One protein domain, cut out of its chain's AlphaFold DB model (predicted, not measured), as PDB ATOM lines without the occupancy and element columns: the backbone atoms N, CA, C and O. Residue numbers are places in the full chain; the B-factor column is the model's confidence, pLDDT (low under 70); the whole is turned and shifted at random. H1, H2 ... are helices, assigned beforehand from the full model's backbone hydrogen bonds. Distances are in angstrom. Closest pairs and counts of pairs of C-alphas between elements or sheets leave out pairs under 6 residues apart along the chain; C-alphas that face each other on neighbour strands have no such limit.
ATOM      1  N   ARG A  20     -20.391  31.222   5.088       88.31
ATOM      2  CA  ARG A  20     -18.997  31.354   5.528       88.31
ATOM      3  C   ARG A  20     -18.882  31.534   7.041       88.31
ATOM      4  O   ARG A  20     -18.010  30.928   7.651       88.31
ATOM      5  N   GLU A  21     -19.735  32.359   7.639       91.56
ATOM      6  CA  GLU A  21     -19.754  32.574   9.092       91.56
ATOM      7  C   GLU A  21     -20.094  31.284   9.845       91.56
ATOM      8  O   GLU A  21     -19.418  30.945  10.817       91.56
ATOM      9  N   VAL A  22     -21.072  30.518   9.351       91.38
ATOM     10  CA  VAL A  22     -21.429  29.210   9.916       91.38
ATOM     11  C   VAL A  22     -20.271  28.217   9.786       91.38
ATOM     12  O   VAL A  22     -19.938  27.551  10.761       91.38
ATOM     13  N   GLU A  23     -19.615  28.143   8.624       91.12
ATOM     14  CA  GLU A  23     -18.452  27.268   8.413       91.12
ATOM     15  C   GLU A  23     -17.302  27.608   9.374       91.12
ATOM     16  O   GLU A  23     -16.729  26.705   9.985       91.12
ATOM     17  N   VAL A  24     -16.990  28.896   9.567       92.00
ATOM     18  CA  VAL A  24     -15.949  29.335  10.512       92.00
ATOM     19  C   VAL A  24     -16.303  28.927  11.943       92.00
ATOM     20  O   VAL A  24     -15.492  28.275  12.602       92.00
ATOM     21  N   ALA A  25     -17.519  29.232  12.402       94.38
ATOM     22  CA  ALA A  25     -17.968  28.870  13.747       94.38
ATOM     23  C   ALA A  25     -17.953  27.346  13.971       94.38
ATOM     24  O   ALA A  25     -17.552  26.862  15.032       94.38
ATOM     25  N   MET A  26     -18.339  26.574  12.952       93.56
ATOM     26  CA  MET A  26     -18.340  25.114  13.000       93.56
ATOM     27  C   MET A  26     -16.920  24.550  13.122       93.56
ATOM     28  O   MET A  26     -16.675  23.668  13.947       93.56
ATOM     29  N   VAL A  27     -15.965  25.075  12.347       93.50
ATOM     30  CA  VAL A  27     -14.558  24.656  12.420       93.50
ATOM     31  C   VAL A  27     -13.964  24.976  13.790       93.50
ATOM     32  O   VAL A  27     -13.317  24.116  14.389       93.50
ATOM     33  N   GLU A  28     -14.206  26.174  14.324       95.44
ATOM     34  CA  GLU A  28     -13.725  26.560  15.655       95.44
ATOM     35  C   GLU A  28     -14.264  25.635  16.752       95.44
ATOM     36  O   GLU A  28     -13.503  25.155  17.602       95.44
ATOM     37  N   MET A  29     -15.561  25.316  16.694       95.06
ATOM     38  CA  MET A  29     -16.191  24.363  17.603       95.06
ATOM     39  C   MET A  29     -15.522  22.987  17.508       95.06
ATOM     40  O   MET A  29     -15.101  22.445  18.532       95.06
ATOM     41  N   LEU A  30     -15.369  22.432  16.303       94.06
ATOM     42  CA  LEU A  30     -14.772  21.109  16.105       94.06
ATOM     43  C   LEU A  30     -13.317  21.045  16.580       94.06
ATOM     44  O   LEU A  30     -12.942  20.093  17.263       94.06
ATOM     45  N   VAL A  31     -12.512  22.073  16.305       93.75
ATOM     46  CA  VAL A  31     -11.131  22.171  16.805       93.75
ATOM     47  C   VAL A  31     -11.105  22.193  18.334       93.75
ATOM     48  O   VAL A  31     -10.249  21.558  18.953       93.75
ATOM     49  N   SER A  32     -12.045  22.897  18.970       94.31
ATOM     50  CA  SER A  32     -12.140  22.927  20.432       94.31
ATOM     51  C   SER A  32     -12.486  21.556  21.023       94.31
ATOM     52  O   SER A  32     -11.961  21.192  22.076       94.31
ATOM     53  N   LEU A  33     -13.317  20.773  20.331       93.75
ATOM     54  CA  LEU A  33     -13.717  19.434  20.748       93.75
ATOM     55  C   LEU A  33     -12.602  18.410  20.507       93.75
ATOM     56  O   LEU A  33     -12.327  17.608  21.393       93.75
ATOM     57  N   GLN A  34     -11.874  18.490  19.393       92.06
ATOM     58  CA  GLN A  34     -10.699  17.642  19.164       92.06
ATOM     59  C   GLN A  34      -9.639  17.822  20.259       92.06
ATOM     60  O   GLN A  34      -9.069  16.844  20.736       92.06
ATOM     61  N   LYS A  35      -9.429  19.054  20.748       94.81
ATOM     62  CA  LYS A  35      -8.525  19.321  21.884       94.81
ATOM     63  C   LYS A  35      -8.957  18.640  23.189       94.81
ATOM     64  O   LYS A  35      -8.126  18.478  24.078       94.81
ATOM     65  N   ARG A  36     -10.228  18.243  23.321       93.19
ATOM     66  CA  ARG A  36     -10.749  17.482  24.471       93.19
ATOM     67  C   ARG A  36     -10.531  15.970  24.336       93.19
ATOM     68  O   ARG A  36     -10.879  15.243  25.257       93.19
ATOM     69  N   GLY A  37      -9.947  15.512  23.226       94.62
ATOM     70  CA  GLY A  37      -9.597  14.110  22.992       94.62
ATOM     71  C   GLY A  37     -10.614  13.313  22.175       94.62
ATOM     72  O   GLY A  37     -10.438  12.108  22.029       94.62
ATOM     73  N   TRP A  38     -11.653  13.952  21.629       94.94
ATOM     74  CA  TRP A  38     -12.633  13.282  20.771       94.94
ATOM     75  C   TRP A  38     -12.044  12.943  19.399       94.94
ATOM     76  O   TRP A  38     -11.322  13.757  18.810       94.94
ATOM     77  N   SER A  39     -12.368  11.762  18.866       95.00
ATOM     78  CA  SER A  39     -11.901  11.369  17.537       95.00
ATOM     79  C   SER A  39     -12.643  12.123  16.429       95.00
ATOM     80  O   SER A  39     -13.795  12.534  16.576       95.00
ATOM     81  N   ALA A  40     -11.995  12.284  15.273       91.12
ATOM     82  CA  ALA A  40     -12.615  12.946  14.126       91.12
ATOM     83  C   ALA A  40     -13.882  12.219  13.636       91.12
ATOM     84  O   ALA A  40     -14.826  12.875  13.209       91.12
ATOM     85  N   ALA A  41     -13.909  10.884  13.723       93.81
ATOM     86  CA  ALA A  41     -15.057  10.078  13.315       93.81
ATOM     87  C   ALA A  41     -16.262  10.286  14.244       93.81
ATOM     88  O   ALA A  41     -17.366  10.515  13.758       93.81
ATOM     89  N   GLU A  42     -16.042  10.272  15.564       94.06
ATOM     90  CA  GLU A  42     -17.096  10.560  16.547       94.06
ATOM     91  C   GLU A  42     -17.647  11.972  16.358       94.06
ATOM     92  O   GLU A  42     -18.857  12.161  16.289       94.06
ATOM     93  N   LEU A  43     -16.765  12.961  16.193       95.38
ATOM     94  CA  LEU A  43     -17.184  14.344  15.988       95.38
ATOM     95  C   LEU A  43     -17.973  14.538  14.695       95.38
ATOM     96  O   LEU A  43     -18.947  15.281  14.704       95.38
ATOM     97  N   ALA A  44     -17.573  13.889  13.600       94.62
ATOM     98  CA  ALA A  44     -18.288  13.983  12.332       94.62
ATOM     99  C   ALA A  44     -19.694  13.376  12.428       94.62
ATOM    100  O   ALA A  44     -20.652  13.999  11.977       94.62
ATOM    101  N   LEU A  45     -19.814  12.196  13.047       95.06
ATOM    102  CA  LEU A  45     -21.095  11.517  13.223       95.06
ATOM    103  C   LEU A  45     -22.025  12.329  14.135       95.06
ATOM    104  O   LEU A  45     -23.123  12.690  13.730       95.06
ATOM    105  N   THR A  46     -21.544  12.715  15.320       96.50
ATOM    106  CA  THR A  46     -22.333  13.506  16.273       96.50
ATOM    107  C   THR A  46     -22.708  14.879  15.720       96.50
ATOM    108  O   THR A  46     -23.799  15.369  15.996       96.50
ATOM    109  N   LEU A  47     -21.831  15.520  14.940       95.56
ATOM    110  CA  LEU A  47     -22.154  16.789  14.294       95.56
ATOM    111  C   LEU A  47     -23.287  16.631  13.280       95.56
ATOM    112  O   LEU A  47     -24.150  17.504  13.230       95.56
ATOM    113  N   ALA A  48     -23.280  15.566  12.477       95.56
ATOM    114  CA  ALA A  48     -24.336  15.312  11.503       95.56
ATOM    115  C   ALA A  48     -25.691  15.137  12.205       95.56
ATOM    116  O   ALA A  48     -26.618  15.886  11.898       95.56
ATOM    117  N   ASP A  49     -25.751  14.258  13.210       94.69
ATOM    118  CA  ASP A  49     -26.964  13.990  13.993       94.69
ATOM    119  C   ASP A  49     -27.488  15.273  14.669       94.69
ATOM    120  O   ASP A  49     -28.646  15.661  14.510       94.69
ATOM    121  N   ALA A  50     -26.613  16.011  15.364       95.44
ATOM    122  CA  ALA A  50     -26.996  17.244  16.052       95.44
ATOM    123  C   ALA A  50     -27.422  18.366  15.087       95.44
ATOM    124  O   ALA A  50     -28.267  19.197  15.429       95.44
ATOM    125  N   SER A  51     -26.829  18.419  13.889       93.94
ATOM    126  CA  SER A  51     -27.197  19.402  12.866       93.94
ATOM    127  C   SER A  51     -28.564  19.096  12.265       93.94
ATOM    128  O   SER A  51     -29.328  20.028  12.027       93.94
ATOM    129  N   GLU A  52     -28.894  17.821  12.046       93.94
ATOM    130  CA  GLU A  52     -30.221  17.398  11.589       93.94
ATOM    131  C   GLU A  52     -31.305  17.834  12.583       93.94
ATOM    132  O   GLU A  52     -32.235  18.549  12.200       93.94
ATOM    133  N   ASP A  53     -31.130  17.511  13.867       93.56
ATOM    134  CA  ASP A  53     -32.054  17.915  14.931       93.56
ATOM    135  C   ASP A  53     -32.246  19.437  14.970       93.56
ATOM    136  O   ASP A  53     -33.369  19.943  15.070       93.56
ATOM    137  N   LEU A  54     -31.151  20.195  14.857       90.44
ATOM    138  CA  LEU A  54     -31.200  21.653  14.868       90.44
ATOM    139  C   LEU A  54     -31.935  22.212  13.647       90.44
ATOM    140  O   LEU A  54     -32.756  23.117  13.798       90.44
ATOM    141  N   VAL A  55     -31.680  21.676  12.452       91.38
ATOM    142  CA  VAL A  55     -32.379  22.080  11.224       91.38
ATOM    143  C   VAL A  55     -33.874  21.803  11.349       91.38
ATOM    144  O   VAL A  55     -34.678  22.687  11.048       91.38
ATOM    145  N   MET A  56     -34.259  20.635  11.865       90.94
ATOM    146  CA  MET A  56     -35.660  20.287  12.110       90.94
ATOM    147  C   MET A  56     -36.308  21.233  13.131       90.94
ATOM    148  O   MET A  56     -37.423  21.713  12.921       90.94
ATOM    149  N   LEU A  57     -35.607  21.583  14.211       88.31
ATOM    150  CA  LEU A  57     -36.073  22.571  15.190       88.31
ATOM    151  C   LEU A  57     -36.210  23.979  14.597       88.31
ATOM    152  O   LEU A  57     -37.132  24.713  14.952       88.31
ATOM    153  N   MET A  58     -35.301  24.379  13.713       86.69
ATOM    154  CA  MET A  58     -35.358  25.676  13.039       86.69
ATOM    155  C   MET A  58     -36.507  25.732  12.034       86.69
ATOM    156  O   MET A  58     -37.210  26.735  11.982       86.69
ATOM    157  N   ALA A  59     -36.733  24.651  11.288       87.06
ATOM    158  CA  ALA A  59     -37.825  24.542  10.326       87.06
ATOM    159  C   ALA A  59     -39.205  24.462  11.003       87.06
ATOM    160  O   ALA A  59     -40.174  25.008  10.491       87.06
ATOM    161  N   THR A  60     -39.306  23.805  12.164       79.81
ATOM    162  CA  THR A  60     -40.570  23.685  12.919       79.81
ATOM    163  C   THR A  60     -40.924  24.935  13.719       79.81
ATOM    164  O   THR A  60     -42.095  25.155  14.034       79.81
ATOM    165  N   LYS A  61     -39.945  25.795  14.022       62.62
ATOM    166  CA  LYS A  61     -40.181  27.159  14.507       62.62
ATOM    167  C   LYS A  61     -40.600  28.061  13.341       62.62
ATOM    168  O   LYS A  61     -39.918  29.028  13.020       62.62
TER     169      LYS A  61
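Overview. This is residues 20 to 61 of the 66 residues of an uncharacterized protein of Rhizobium sp. BK049 (UniProt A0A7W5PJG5). Two helices make an open V, joined at its point by a tight link, with the free ends of H1 and H2 spread apart. H2 is the longer arm and makes most of the length. The printed part has 42 residues, with two named helices in the order H1, H2 and no named strand; its class is all helix. It is loose, with a radius of gyration of the C-alphas of 11.6 A, and elongated, spanning 34 by 21 by 12 A.

Along the chain. H1, residues 20 to 34, begins at C-alpha 20 (-18.997, 31.354, 5.528) and is 21.0 A long from first to last C-alpha. H2, residues 40 to 60, is 30.0 A long and ends at C-alpha 60 (-40.570, 23.685, 12.919).

Arrangement. H1 and H2 form a helical hairpin and run opposite ways at a steep tilt of 44 degrees. H1 touches H2 with residues 30 to 34 alone, and H2 touches H1 with residues 40 to 43 alone; the closest C-alphas, of Gln 34 and Ala 40, are 7.1 A apart. In H1 and H2 every O i to N i+4 pair is within hydrogen-bond range.

Size, cuts and confidence. The C-alphas farthest apart, of Gly 37 and Lys 61, are 34.3 A apart. Residues 20 to 25 and 48 to 61 stand free. The printed part has no cut, and residue 61 is under pLDDT 70.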